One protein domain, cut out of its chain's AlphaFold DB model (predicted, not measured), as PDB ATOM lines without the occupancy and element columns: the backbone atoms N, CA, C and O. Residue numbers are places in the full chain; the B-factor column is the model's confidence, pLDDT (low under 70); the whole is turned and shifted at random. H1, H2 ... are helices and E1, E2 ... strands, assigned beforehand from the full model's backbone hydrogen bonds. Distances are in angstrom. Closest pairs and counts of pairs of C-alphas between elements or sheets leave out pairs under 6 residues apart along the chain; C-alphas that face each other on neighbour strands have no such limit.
ATOM      1  N   ARG A  38     175.299 207.812 200.195       98.06
ATOM      2  CA  ARG A  38     175.007 209.156 199.684       98.06
ATOM      3  C   ARG A  38     176.098 209.553 198.693       98.06
ATOM      4  O   ARG A  38     177.276 209.437 199.023       98.06
ATOM      5  N   LEU A  39     175.710 210.040 197.521       98.31
ATOM      6  CA  LEU A  39     176.619 210.533 196.486       98.31
ATOM      7  C   LEU A  39     176.480 212.054 196.371       98.31
ATOM      8  O   LEU A  39     175.365 212.550 196.228       98.31
ATOM      9  N   PHE A  40     177.599 212.776 196.409       97.19
ATOM     10  CA  PHE A  40     177.637 214.230 196.232       97.19
ATOM     11  C   PHE A  40     178.781 214.630 195.305       97.19
ATOM     12  O   PHE A  40     179.805 213.947 195.253       97.19
ATOM     13  N   GLU A  41     178.625 215.751 194.606       97.75
ATOM     14  CA  GLU A  41     179.767 216.446 194.014       97.75
ATOM     15  C   GLU A  41     180.647 216.999 195.146       97.75
ATOM     16  O   GLU A  41     180.152 217.408 196.197       97.75
ATOM     17  N   ASN A  42     181.962 216.917 194.985       97.06
ATOM     18  CA  ASN A  42     182.911 217.321 196.006       97.06
ATOM     19  C   ASN A  42     183.012 218.849 196.041       97.06
ATOM     20  O   ASN A  42     183.481 219.447 195.076       97.06
ATOM     21  N   ASP A  43     182.655 219.459 197.173       96.12
ATOM     22  CA  ASP A  43     182.731 220.913 197.380       96.12
ATOM     23  C   ASP A  43     184.153 221.477 197.203       96.12
ATOM     24  O   ASP A  43     184.335 222.641 196.845       96.12
ATOM     25  N   PHE A  44     185.174 220.651 197.456       94.56
ATOM     26  CA  PHE A  44     186.586 221.009 197.328       94.56
ATOM     27  C   PHE A  44     187.285 220.010 196.401       94.56
ATOM     28  O   PHE A  44     188.007 219.115 196.865       94.56
ATOM     29  N   PRO A  45     187.055 220.111 195.079       94.06
ATOM     30  CA  PRO A  45     187.638 219.185 194.131       94.06
ATOM     31  C   PRO A  45     189.166 219.316 194.119       94.06
ATOM     32  O   PRO A  45     189.741 220.342 194.482       94.06
ATOM     33  N   TYR A  46     189.843 218.251 193.692       93.44
ATOM     34  CA  TYR A  46     191.288 218.299 193.495       93.44
ATOM     35  C   TYR A  46     191.624 219.188 192.290       93.44
ATOM     36  O   TYR A  46     190.742 219.604 191.543       93.44
ATOM     37  N   ALA A  47     192.914 219.445 192.070       95.06
ATOM     38  CA  ALA A  47     193.384 220.091 190.849       95.06
ATOM     39  C   ALA A  47     193.225 219.133 189.650       95.06
ATOM     40  O   ALA A  47     194.142 218.385 189.314       95.06
ATOM     41  N   ILE A  48     192.036 219.127 189.050       93.50
ATOM     42  CA  ILE A  48     191.643 218.265 187.929       93.50
ATOM     43  C   ILE A  48     191.314 219.094 186.680       93.50
ATOM     44  O   ILE A  48     191.040 220.290 186.803       93.50
ATOM     45  N   PRO A  49     191.348 218.491 185.475       95.00
ATOM     46  CA  PRO A  49     190.917 219.164 184.253       95.00
ATOM     47  C   PRO A  49     189.478 219.692 184.345       95.00
ATOM     48  O   PRO A  49     188.635 219.102 185.014       95.00
ATOM     49  N   HIS A  50     189.186 220.788 183.639       91.38
ATOM     50  CA  HIS A  50     187.880 221.461 183.691       91.38
ATOM     51  C   HIS A  50     186.708 220.623 183.161       91.38
ATOM     52  O   HIS A  50     185.561 220.908 183.485       91.38
ATOM     53  N   ASP A  51     186.987 219.615 182.338       94.75
ATOM     54  CA  ASP A  51     186.010 218.673 181.787       94.75
ATOM     55  C   ASP A  51     185.840 217.414 182.657       94.75
ATOM     56  O   ASP A  51     185.231 216.436 182.223       94.75
ATOM     57  N   VAL A  52     186.394 217.425 183.875       96.75
ATOM     58  CA  VAL A  52     186.298 216.331 184.842       96.75
ATOM     59  C   VAL A  52     185.567 216.817 186.085       96.75
ATOM     60  O   VAL A  52     185.991 217.759 186.752       96.75
ATOM     61  N   GLN A  53     184.493 216.121 186.437       97.31
ATOM     62  CA  GLN A  53     183.772 216.334 187.687       97.31
ATOM     63  C   GLN A  53     184.322 215.417 188.779       97.31
ATOM     64  O   GLN A  53     184.747 214.294 188.501       97.31
ATOM     65  N   HIS A  54     184.299 215.877 190.030       98.31
ATOM     66  CA  HIS A  54     184.759 215.104 191.181       98.31
ATOM     67  C   HIS A  54     183.599 214.848 192.129       98.31
ATOM     68  O   HIS A  54     183.083 215.773 192.739       98.31
ATOM     69  N   PHE A  55     183.240 213.586 192.305       98.56
ATOM     70  CA  PHE A  55     182.230 213.143 193.252       98.56
ATOM     71  C   PHE A  55     182.859 212.402 194.431       98.56
ATOM     72  O   PHE A  55     183.954 211.841 194.332       98.56
ATOM     73  N   VAL A  56     182.135 212.363 195.546       98.31
ATOM     74  CA  VAL A  56     182.431 211.507 196.695       98.31
ATOM     75  C   VAL A  56     181.188 210.698 197.025       98.31
ATOM     76  O   VAL A  56     180.116 211.257 197.272       98.31
ATOM     77  N   LEU A  57     181.341 209.376 197.069       98.38
ATOM     78  CA  LEU A  57     180.330 208.494 197.638       98.38
ATOM     79  C   LEU A  57     180.675 208.201 199.091       98.38
ATOM     80  O   LEU A  57     181.759 207.703 199.381       98.38
ATOM     81  N   TRP A  58     179.726 208.446 199.986       97.94
ATOM     82  CA  TRP A  58     179.771 208.058 201.391       97.94
ATOM     83  C   TRP A  58     178.946 206.795 201.612       97.94
ATOM     84  O   TRP A  58     177.829 206.692 201.110       97.94
ATOM     85  N   SER A  59     179.469 205.859 202.401       97.19
ATOM     86  CA  SER A  59     178.820 204.596 202.749       97.19
ATOM     87  C   SER A  59     178.837 204.369 204.258       97.19
ATOM     88  O   SER A  59     179.861 204.513 204.931       97.19
ATOM     89  N   ARG A  60     177.686 203.956 204.798       95.88
ATOM     90  CA  ARG A  60     177.557 203.456 206.176       95.88
ATOM     91  C   ARG A  60     178.124 202.047 206.346       95.88
ATOM     92  O   ARG A  60     178.361 201.640 207.482       95.88
ATOM     93  N   LEU A  61     178.314 201.317 205.248       95.44
ATOM     94  CA  LEU A  61     178.933 199.996 205.232       95.44
ATOM     95  C   LEU A  61     180.414 200.105 204.855       95.44
ATOM     96  O   LEU A  61     180.756 200.899 203.971       95.44
ATOM     97  N   PRO A  62     181.294 199.324 205.499       95.12
ATOM     98  CA  PRO A  62     182.714 199.353 205.200       95.12
ATOM     99  C   PRO A  62     183.017 198.748 203.825       95.12
ATOM    100  O   PRO A  62     182.341 197.824 203.374       95.12
ATOM    101  N   PHE A  63     184.072 199.243 203.175       93.81
ATOM    102  CA  PHE A  63     184.577 198.627 201.940       93.81
ATOM    103  C   PHE A  63     185.446 197.410 202.230       93.81
ATOM    104  O   PHE A  63     185.355 196.416 201.531       93.81
ATOM    105  N   TYR A  64     186.269 197.460 203.276       92.19
ATOM    106  CA  TYR A  64     187.159 196.359 203.623       92.19
ATOM    107  C   TYR A  64     186.528 195.445 204.682       92.19
ATOM    108  O   TYR A  64     185.956 195.958 205.649       92.19
ATOM    109  N   PRO A  65     186.716 194.116 204.592       90.88
ATOM    110  CA  PRO A  65     186.390 193.216 205.695       90.88
ATOM    111  C   PRO A  65     187.267 193.504 206.926       90.88
ATOM    112  O   PRO A  65     188.266 194.230 206.828       90.88
ATOM    113  N   PRO A  66     186.931 192.944 208.102       87.88
ATOM    114  CA  PRO A  66     187.816 192.974 209.261       87.88
ATOM    115  C   PRO A  66     189.217 192.448 208.914       87.88
ATOM    116  O   PRO A  66     189.352 191.505 208.143       87.88
ATOM    117  N   ALA A  67     190.263 193.034 209.501       84.56
ATOM    118  CA  ALA A  67     191.655 192.708 209.165       84.56
ATOM    119  C   ALA A  67     192.130 191.319 209.650       84.56
ATOM    120  O   ALA A  67     193.273 190.934 209.423       84.56
ATOM    121  N   ALA A  68     191.294 190.557 210.357       80.12
ATOM    122  CA  ALA A  68     191.682 189.250 210.875       80.12
ATOM    123  C   ALA A  68     191.793 188.221 209.737       80.12
ATOM    124  O   ALA A  68     190.810 187.948 209.053       80.12
ATOM    125  N   GLY A  69     192.980 187.631 209.560       77.06
ATOM    126  CA  GLY A  69     193.215 186.579 208.563       77.06
ATOM    127  C   GLY A  69     193.239 187.070 207.111       77.06
ATOM    128  O   GLY A  69     192.982 186.283 206.203       77.06
ATOM    129  N   GLU A  70     193.516 188.358 206.879       83.25
ATOM    130  CA  GLU A  70     193.564 188.914 205.526       83.25
ATOM    131  C   GLU A  70     194.756 188.390 204.704       83.25
ATOM    132  O   GLU A  70     195.840 188.117 205.219       83.25
ATOM    133  N   SER A  71     194.547 188.240 203.393       87.75
ATOM    134  CA  SER A  71     195.612 187.879 202.456       87.75
ATOM    135  C   SER A  71     196.588 189.044 202.257       87.75
ATOM    136  O   SER A  71     196.213 190.207 202.405       87.75
ATOM    137  N   SER A  72     197.822 188.758 201.822       89.81
ATOM    138  CA  SER A  72     198.826 189.797 201.507       89.81
ATOM    139  C   SER A  72     198.290 190.865 200.544       89.81
ATOM    140  O   SER A  72     198.549 192.057 200.707       89.81
ATOM    141  N   LYS A  73     197.484 190.448 199.565       89.44
ATOM    142  CA  LYS A  73     196.846 191.343 198.596       89.44
ATOM    143  C   LYS A  73     195.851 192.293 199.260       89.44
ATOM    144  O   LYS A  73     195.880 193.491 198.995       89.44
ATOM    145  N   LEU A  74     195.016 191.774 200.161       89.62
ATOM    146  CA  LEU A  74     194.059 192.578 200.913       89.62
ATOM    147  C   LEU A  74     194.766 193.549 201.873       89.62
ATOM    148  O   LEU A  74     194.385 194.717 201.932       89.62
ATOM    149  N   SER A  75     195.837 193.119 202.545       90.88
ATOM    150  CA  SER A  75     196.665 194.014 203.368       90.88
ATOM    151  C   SER A  75     197.267 195.156 202.553       90.88
ATOM    152  O   SER A  75     197.214 196.316 202.965       90.88
ATOM    153  N   GLN A  76     197.805 194.852 201.369       91.50
ATOM    154  CA  GLN A  76     198.350 195.869 200.472       91.50
ATOM    155  C   GLN A  76     197.273 196.843 199.999       91.50
ATOM    156  O   GLN A  76     197.492 198.050 200.055       91.50
ATOM    157  N   ALA A  77     196.103 196.344 199.599       91.62
ATOM    158  CA  ALA A  77     194.976 197.179 199.198       91.62
ATOM    159  C   ALA A  77     194.471 198.070 200.345       91.62
ATOM    160  O   ALA A  77     194.100 199.223 200.128       91.62
ATOM    161  N   ARG A  78     194.489 197.582 201.590       90.69
ATOM    162  CA  ARG A  78     194.164 198.392 202.773       90.69
ATOM    163  C   ARG A  78     195.193 199.495 203.010       90.69
ATOM    164  O   ARG A  78     194.826 200.604 203.387       90.69
ATOM    165  N   GLN A  79     196.475 199.200 202.805       91.12
ATOM    166  CA  GLN A  79     197.558 200.160 203.018       91.12
ATOM    167  C   GLN A  79     197.628 201.216 201.908       91.12
ATOM    168  O   GLN A  79     197.875 202.385 202.199       91.12
ATOM    169  N   LYS A  80     197.440 200.806 200.650       92.12
ATOM    170  CA  LYS A  80     197.615 201.647 199.455       92.12
ATOM    171  C   LYS A  80     196.319 202.273 198.940       92.12
ATOM    172  O   LYS A  80     196.394 203.180 198.119       92.12
ATOM    173  N   GLY A  81     195.166 201.837 199.441       93.38
ATOM    174  CA  GLY A  81     193.868 202.219 198.895       93.38
ATOM    175  C   GLY A  81     193.419 201.294 197.761       93.38
ATOM    176  O   GLY A  81     194.231 200.613 197.138       93.38
ATOM    177  N   LEU A  82     192.108 201.262 197.523       94.62
ATOM    178  CA  LEU A  82     191.498 200.632 196.347       94.62
ATOM    179  C   LEU A  82     191.437 201.657 195.220       94.62
ATOM    180  O   LEU A  82     191.256 202.846 195.493       94.62
ATOM    181  N   HIS A  83     191.525 201.217 193.972       95.62
ATOM    182  CA  HIS A  83     191.338 202.094 192.824       95.62
ATOM    183  C   HIS A  83     190.884 201.320 191.589       95.62
ATOM    184  O   HIS A  83     191.061 200.107 191.495       95.62
ATOM    185  N   GLY A  84     190.352 202.036 190.606       94.19
ATOM    186  CA  GLY A  84     189.965 201.443 189.334       94.19
ATOM    187  C   GLY A  84     189.614 202.475 188.277       94.19
ATOM    188  O   GLY A  84     189.550 203.678 188.539       94.19
ATOM    189  N   LEU A  85     189.412 201.970 187.062       94.94
ATOM    190  CA  LEU A  85     189.041 202.740 185.882       94.94
ATOM    191  C   LEU A  85     187.845 202.073 185.199       94.94
ATOM    192  O   LEU A  85     187.758 200.846 185.167       94.94
ATOM    193  N   THR A  86     186.951 202.870 184.622       94.25
ATOM    194  CA  THR A  86     185.803 202.399 183.834       94.25
ATOM    195  C   THR A  86     185.680 203.218 182.547       94.25
ATOM    196  O   THR A  86     186.150 204.357 182.470       94.25
ATOM    197  N   GLY A  87     185.095 202.631 181.499       91.38
ATOM    198  CA  GLY A  87     184.919 203.313 180.208       91.38
ATOM    199  C   GLY A  87     186.218 203.571 179.433       91.38
ATOM    200  O   GLY A  87     186.227 204.312 178.449       91.38
ATOM    201  N   VAL A  88     187.324 202.958 179.839       87.62
ATOM    202  CA  VAL A  88     188.613 203.008 179.141       87.62
ATOM    203  C   VAL A  88     188.878 201.672 178.450       87.62
ATOM    204  O   VAL A  88     188.552 200.616 178.987       87.62
ATOM    205  N   THR A  89     189.474 201.704 177.260       77.62
ATOM    206  CA  THR A  89     189.929 200.484 176.583       77.62
ATOM    207  C   THR A  89     191.183 199.983 177.293       77.62
ATOM    208  O   THR A  89     192.295 200.384 176.952       77.62
ATOM    209  N   VAL A  90     191.017 199.156 178.324       65.56
ATOM    210  CA  VAL A  90     192.145 198.486 178.982       65.56
ATOM    211  C   VAL A  90     192.355 197.135 178.313       65.56
ATOM    212  O   VAL A  90     191.418 196.352 178.173       65.56
ATOM    213  N   ILE A  91     193.586 196.865 177.884       56.44
ATOM    214  CA  ILE A  91     194.014 195.517 177.507       56.44
ATOM    215  C   ILE A  91     194.240 194.771 178.830       56.44
ATOM    216  O   ILE A  91     195.142 195.108 179.590       56.44
ATOM    217  N   ASP A  92     193.323 193.851 179.099       50.94
ATOM    218  CA  ASP A  92     193.108 193.004 180.273       50.94
ATOM    219  C   ASP A  92     194.247 192.862 181.319       50.94
ATOM    220  O   ASP A  92     195.332 192.348 181.039       50.94
ATOM    221  N   GLN A  93     193.933 193.235 182.569       51.53
ATOM    222  CA  GLN A  93     194.559 192.729 183.804       51.53
ATOM    223  C   GLN A  93     193.461 192.369 184.835       51.53
ATOM    224  O   GLN A  93     193.529 192.790 185.987       51.53
ATOM    225  N   HIS A  94     192.404 191.642 184.442       56.84
ATOM    226  CA  HIS A  94     191.229 191.406 185.304       56.84
ATOM    227  C   HIS A  94     191.214 190.087 186.092       56.84
ATOM    228  O   HIS A  94     190.379 189.932 186.981       56.84
ATOM    229  N   ALA A  95     192.128 189.140 185.850       58.31
ATOM    230  CA  ALA A  95     192.075 187.833 186.530       58.31
ATOM    231  C   ALA A  95     192.287 187.906 188.059       58.31
ATOM    232  O   ALA A  95     191.999 186.951 188.776       58.31
ATOM    233  N   ASP A  96     192.784 189.038 188.555       70.00
ATOM    234  CA  ASP A  96     193.267 189.205 189.918       70.00
ATOM    235  C   ASP A  96     192.636 190.438 190.597       70.00
ATOM    236  O   ASP A  96     193.290 191.148 191.356       70.00
ATOM    237  N   GLN A  97     191.358 190.722 190.373       82.12
ATOM    238  CA  GLN A  97     190.697 191.843 191.050       82.12
ATOM    239  C   GLN A  97     190.138 191.432 192.424       82.12
ATOM    240  O   GLN A  97     189.698 190.297 192.621       82.12
ATOM    241  N   LEU A  98     190.196 192.322 193.421       89.88
ATOM    242  CA  LEU A  98     189.551 192.078 194.715       89.88
ATOM    243  C   LEU A  98     188.040 192.309 194.602       89.88
ATOM    244  O   LEU A  98     187.609 193.252 193.949       89.88
ATOM    245  N   PHE A  99     187.242 191.526 195.337       91.56
ATOM    246  CA  PHE A  99     185.779 191.678 195.399       91.56
ATOM    247  C   PHE A  99     185.329 193.137 195.604       91.56
ATOM    248  O   PHE A  99     184.465 193.632 194.894       91.56
ATOM    249  N   MET A 100     185.967 193.862 196.528       93.44
ATOM    250  CA  MET A 100     185.636 195.261 196.822       93.44
ATOM    251  C   MET A 100     185.880 196.193 195.629       93.44
ATOM    252  O   MET A 100     185.163 197.174 195.456       93.44
ATOM    253  N   GLU A 101     186.901 195.911 194.819       94.56
ATOM    254  CA  GLU A 101     187.190 196.694 193.616       94.56
ATOM    255  C   GLU A 101     186.151 196.411 192.531       94.56
ATOM    256  O   GLU A 101     185.746 197.339 191.831       94.56
ATOM    257  N   THR A 102     185.691 195.159 192.424       94.19
ATOM    258  CA  THR A 102     184.575 194.772 191.553       94.19
ATOM    259  C   THR A 102     183.296 195.500 191.957       94.19
ATOM    260  O   THR A 102     182.720 196.194 191.127       94.19
ATOM    261  N   GLU A 103     182.903 195.464 193.232       96.75
ATOM    262  CA  GLU A 103     181.675 196.129 193.696       96.75
ATOM    263  C   GLU A 103     181.708 197.652 193.496       96.75
ATOM    264  O   GLU A 103     180.716 198.253 193.075       96.75
ATOM    265  N   ILE A 104     182.845 198.311 193.757       97.25
ATOM    266  CA  ILE A 104     182.965 199.754 193.498       97.25
ATOM    267  C   ILE A 104     182.917 200.032 191.990       97.25
ATOM    268  O   ILE A 104     182.199 200.936 191.562       97.25
ATOM    269  N   SER A 105     183.627 199.247 191.172       96.75
ATOM    270  CA  SER A 105     183.607 199.403 189.710       96.75
ATOM    271  C   SER A 105     182.206 199.210 189.140       96.75
ATOM    272  O   SER A 105     181.784 199.982 188.281       96.75
ATOM    273  N   ASP A 106     181.461 198.225 189.631       96.69
ATOM    274  CA  ASP A 106     180.092 197.948 189.206       96.69
ATOM    275  C   ASP A 106     179.146 199.080 189.601       96.69
ATOM    276  O   ASP A 106     178.315 199.490 188.792       96.69
ATOM    277  N   TYR A 107     179.291 199.643 190.807       98.12
ATOM    278  CA  TYR A 107     178.530 200.829 191.205       98.12
ATOM    279  C   TYR A 107     178.809 202.009 190.266       98.12
ATOM    280  O   TYR A 107     177.879 202.664 189.785       98.12
ATOM    281  N   VAL A 108     180.090 202.279 189.993       98.19
ATOM    282  CA  VAL A 108     180.517 203.393 189.138       98.19
ATOM    283  C   VAL A 108     179.990 203.208 187.717       98.19
ATOM    284  O   VAL A 108     179.429 204.152 187.178       98.19
ATOM    285  N   GLN A 109     180.074 202.007 187.137       96.94
ATOM    286  CA  GLN A 109     179.548 201.722 185.794       96.94
ATOM    287  C   GLN A 109     178.021 201.818 185.715       96.94
ATOM    288  O   GLN A 109     177.493 202.307 184.725       96.94
ATOM    289  N   LYS A 110     177.296 201.390 186.757       96.94
ATOM    290  CA  LYS A 110     175.831 201.545 186.818       96.94
ATOM    291  C   LYS A 110     175.411 203.015 186.913       96.94
ATOM    292  O   LYS A 110     174.332 203.367 186.448       96.94
ATOM    293  N   THR A 111     176.237 203.851 187.544       97.81
ATOM    294  CA  THR A 111     175.960 205.281 187.752       97.81
ATOM    295  C   THR A 111     176.388 206.125 186.550       97.81
ATOM    296  O   THR A 111     175.663 207.029 186.145       97.81
ATOM    297  N   TRP A 112     177.538 205.799 185.957       97.69
ATOM    298  CA  TRP A 112     178.113 206.432 184.773       97.69
ATOM    299  C   TRP A 112     178.460 205.352 183.743       97.69
ATOM    300  O   TRP A 112     179.558 204.781 183.794       97.69
ATOM    301  N   PRO A 113     177.522 205.054 182.826       96.69
ATOM    302  CA  PRO A 113     177.685 203.977 181.863       96.69
ATOM    303  C   PRO A 113     178.943 204.147 180.993       96.69
ATOM    304  O   PRO A 113     179.217 205.248 180.500       96.69
ATOM    305  N   PRO A 114     179.752 203.085 180.821       94.62
ATOM    306  CA  PRO A 114     181.051 203.164 180.158       94.62
ATOM    307  C   PRO A 114     180.970 203.530 178.670       94.62
ATOM    308  O   PRO A 114     181.998 203.865 178.087       94.62
ATOM    309  N   GLU A 115     179.802 203.467 178.037       92.94
ATOM    310  CA  GLU A 115     179.546 203.963 176.682       92.94
ATOM    311  C   GLU A 115     179.713 205.483 176.578       92.94
ATOM    312  O   GLU A 115     180.363 205.962 175.648       92.94
ATOM    313  N   ASP A 116     179.234 206.218 177.581       95.25
ATOM    314  CA  ASP A 116     179.133 207.679 177.562       95.25
ATOM    315  C   ASP A 116     180.192 208.350 178.441       95.25
ATOM    316  O   ASP A 116     180.549 209.512 178.224       95.25
ATOM    317  N   TYR A 117     180.731 207.619 179.419       96.75
ATOM    318  CA  TYR A 117     181.617 208.166 180.441       96.75
ATOM    319  C   TYR A 117     182.939 207.409 180.542       96.75
ATOM    320  O   TYR A 117     183.043 206.214 180.267       96.75
ATOM    321  N   GLN A 118     183.969 208.130 180.971       96.25
ATOM    322  CA  GLN A 118     185.214 207.584 181.495       96.25
ATOM    323  C   GLN A 118     185.297 207.966 182.961       96.25
ATOM    324  O   GLN A 118     185.184 209.151 183.288       96.25
ATOM    325  N   CYS A 119     185.515 206.984 183.829       97.50
ATOM    326  CA  CYS A 119     185.668 207.257 185.248       97.50
ATOM    327  C   CYS A 119     186.972 206.688 185.793       97.50
ATOM    328  O   CYS A 119     187.410 205.602 185.410       97.50
ATOM    329  N   ALA A 120     187.556 207.419 186.733       97.19
ATOM    330  CA  ALA A 120     188.572 206.912 187.641       97.19
ATOM    331  C   ALA A 120     188.028 207.009 189.061       97.19
ATOM    332  O   ALA A 120     187.401 208.006 189.411       97.19
ATOM    333  N   TRP A 121     188.262 206.004 189.890       97.75
ATOM    334  CA  TRP A 121     187.802 206.024 191.274       97.75
ATOM    335  C   TRP A 121     188.884 205.505 192.210       97.75
ATOM    336  O   TRP A 121     189.732 204.705 191.811       97.75
ATOM    337  N   PHE A 122     188.877 205.979 193.456       97.25
ATOM    338  CA  PHE A 122     189.812 205.511 194.475       97.25
ATOM    339  C   PHE A 122     189.298 205.719 195.903       97.25
ATOM    340  O   PHE A 122     188.613 206.691 196.225       97.25
ATOM    341  N   VAL A 123     189.691 204.802 196.783       96.50
ATOM    342  CA  VAL A 123     189.603 204.942 198.236       96.50
ATOM    343  C   VAL A 123     190.964 205.422 198.720       96.50
ATOM    344  O   VAL A 123     191.964 204.733 198.531       96.50
ATOM    345  N   ASN A 124     191.017 206.588 199.362       91.50
ATOM    346  CA  ASN A 124     192.267 207.095 199.929       91.50
ATOM    347  C   ASN A 124     192.880 206.084 200.921       91.50
ATOM    348  O   ASN A 124     192.141 205.511 201.728       91.50
ATOM    349  N   PRO A 125     194.214 205.912 200.954       88.25
ATOM    350  CA  PRO A 125     194.899 205.254 202.061       88.25
ATOM    351  C   PRO A 125     194.466 205.813 203.426       88.25
ATOM    352  O   PRO A 125     194.265 207.027 203.548       88.25
ATOM    353  N   PRO A 126     194.425 204.997 204.498       82.62
ATOM    354  CA  PRO A 126     194.055 205.463 205.838       82.62
ATOM    355  C   PRO A 126     194.894 206.637 206.369       82.62
ATOM    356  O   PRO A 126     194.428 207.405 207.213       82.62
ATOM    357  N   SER A 127     196.137 206.781 205.900       86.38
ATOM    358  CA  SER A 127     197.031 207.889 206.257       86.38
ATOM    359  C   SER A 127     196.625 209.229 205.636       86.38
ATOM    360  O   SER A 127     196.959 210.264 206.207       86.38
ATOM    361  N   LEU A 128     195.901 209.218 204.513       87.06
ATOM    362  CA  LEU A 128     195.465 210.412 203.777       87.06
ATOM    363  C   LEU A 128     193.986 210.756 204.012       87.06
ATOM    364  O   LEU A 128     193.541 211.850 203.671       87.06
ATOM    365  N   GLN A 129     193.213 209.847 204.614       87.19
ATOM    366  CA  GLN A 129     191.811 210.095 204.943       87.19
ATOM    367  C   GLN A 129     191.664 211.089 206.099       87.19
ATOM    368  O   GLN A 129     192.165 210.865 207.205       87.19
ATOM    369  N   SER A 130     190.872 212.137 205.867       86.75
ATOM    370  CA  SER A 130     190.439 213.048 206.933       86.75
ATOM    371  C   SER A 130     189.332 212.423 207.795       86.75
ATOM    372  O   SER A 130     189.406 212.472 209.022       86.75
ATOM    373  N   ILE A 131     188.333 211.772 207.178       88.88
ATOM    374  CA  ILE A 131     187.208 211.127 207.883       88.88
ATOM    375  C   ILE A 131     187.385 209.605 207.878       88.88
ATOM    376  O   ILE A 131     186.957 208.919 206.962       88.88
ATOM    377  N   LYS A 132     188.000 209.061 208.929       87.19
ATOM    378  CA  LYS A 132     188.404 207.639 208.984       87.19
ATOM    379  C   LYS A 132     187.288 206.660 209.362       87.19
ATOM    380  O   LYS A 132     187.397 205.469 209.097       87.19
ATOM    381  N   ASN A 133     186.231 207.151 210.010       87.94
ATOM    382  CA  ASN A 133     185.185 206.302 210.595       87.94
ATOM    383  C   ASN A 133     183.989 206.060 209.663       87.94
ATOM    384  O   ASN A 133     183.084 205.314 210.026       87.94
ATOM    385  N   VAL A 134     183.959 206.705 208.495       91.75
ATOM    386  CA  VAL A 134     182.897 206.537 207.497       91.75
ATOM    387  C   VAL A 134     183.561 206.240 206.165       91.75
ATOM    388  O   VAL A 134     184.422 206.997 205.714       91.75
ATOM    389  N   SER A 135     183.193 205.118 205.556       95.75
ATOM    390  CA  SER A 135     183.775 204.706 204.285       95.75
ATOM    391  C   SER A 135     183.353 205.660 203.178       95.75
ATOM    392  O   SER A 135     182.180 206.005 203.059       95.75
ATOM    393  N   HIS A 136     184.325 206.104 202.393       97.38
ATOM    394  CA  HIS A 136     184.089 206.974 201.255       97.38
ATOM    395  C   HIS A 136     185.110 206.721 200.151       97.38
ATOM    396  O   HIS A 136     186.268 206.393 200.429       97.38
ATOM    397  N   PHE A 137     184.666 206.835 198.906       97.94
ATOM    398  CA  PHE A 137     185.544 206.803 197.744       97.94
ATOM    399  C   PHE A 137     185.276 208.006 196.852       97.94
ATOM    400  O   PHE A 137     184.170 208.547 196.809       97.94
ATOM    401  N   HIS A 138     186.330 208.422 196.173       98.19
ATOM    402  CA  HIS A 138     186.337 209.528 195.238       98.19
ATOM    403  C   HIS A 138     186.115 208.989 193.828       98.19
ATOM    404  O   HIS A 138     186.647 207.931 193.486       98.19
ATOM    405  N   ILE A 139     185.352 209.719 193.019       98.50
ATOM    406  CA  ILE A 139     185.091 209.403 191.616       98.50
ATOM    407  C   ILE A 139     185.398 210.640 190.786       98.50
ATOM    408  O   ILE A 139     184.861 211.714 191.039       98.50
ATOM    409  N   PHE A 140     186.234 210.478 189.775       98.31
ATOM    410  CA  PHE A 140     186.429 211.445 188.711       98.31
ATOM    411  C   PHE A 140     185.661 210.981 187.490       98.31
ATOM    412  O   PHE A 140     185.848 209.844 187.056       98.31
ATOM    413  N   VAL A 141     184.822 211.850 186.943       97.94
ATOM    414  CA  VAL A 141     183.912 211.530 185.845       97.94
ATOM    415  C   VAL A 141     184.188 212.473 184.688       97.94
ATOM    416  O   VAL A 141     184.185 213.690 184.867       97.94
ATOM    417  N   LYS A 142     184.400 211.907 183.501       96.56
ATOM    418  CA  LYS A 142     184.563 212.637 182.243       96.56
ATOM    419  C   LYS A 142     183.574 212.117 181.207       96.56
ATOM    420  O   LYS A 142     183.512 210.914 180.962       96.56
ATOM    421  N   THR A 143     182.834 213.013 180.563       95.50
ATOM    422  CA  THR A 143     181.968 212.681 179.420       95.50
ATOM    423  C   THR A 143     182.811 212.420 178.170       95.50
ATOM    424  O   THR A 143     183.696 213.214 177.845       95.50
ATOM    425  N   LYS A 144     182.534 211.341 177.433       90.56
ATOM    426  CA  LYS A 144     183.227 211.005 176.172       90.56
ATOM    427  C   LYS A 144     182.786 211.864 174.996       90.56
ATOM    428  O   LYS A 144     183.577 212.127 174.093       90.56
TER     429      LYS A 144
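AT A GLANCE: This is residues 38 to 144 of the 149 residues of an uncharacterized protein of Planoprotostelium fungivorum (UniProt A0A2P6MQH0). A twisted sheet of five antiparallel strands has one helix, H2, packed slantwise on one face, making two layers, helix over sheet. A shorter helix, H1, lies off the sheet, beyond the end where E3 begins. The printed part has 107 residues, with named elements in the order E1 E2 H1 E3 H2 E4 E5 and the sheet in the order E1 E2 E5 E4 E3. The class is mixed, helices and strands, with 53 residues, under half, in named elements. The whole is compact, with a radius of gyration of the C-alphas of 14.1 A and spans of 42 by 33 by 22 A.

HOW THE PARTS SIT: E1, residues 38 to 41, forms a hairpin with E2, residues 52 to 59; N 40 and O 56 are 3.1 A apart, within hydrogen-bond range. H1, residues 72 to 80, is not on the sheet. E3, residues 83 to 86, is an edge strand, as is E1. H2, residues 99 to 111, is on the sheet at a height of 8.8 A; its closest C-alphas to E3 are Gln 109 and Thr 86, 6.6 A apart. E4, residues 117 to 122, is antiparallel to E3, with N 121 and O 84 at 3.0 A. E5, residues 135 to 143, forms a hairpin with E4, with N 140 and O 120 at 2.8 A, and is antiparallel to E2, with N 55 and O 139 at 2.8 A. H2 lies over E5 and E4, at 33 degrees to E4 on the local plane. In H1 and H2 every O i to N i+4 pair is within hydrogen-bond range.

IN THESE COORDINATES: E1 begins at C-alpha 38 (175.007, 209.156, 199.684). E2 is 22.7 A long, H2 18.4 A and E4 16.5 A. E5, 26.2 A, ends at C-alpha 143 (181.968, 212.681, 179.420).

THE WHOLE: The farthest C-alphas, His 50 and Gly 69, are 43.2 A apart. The printed part has no cut. The links E2 to H1, E3 to H2 and E4 to E5 are long. Residues 90 to 95 have pLDDT under 70.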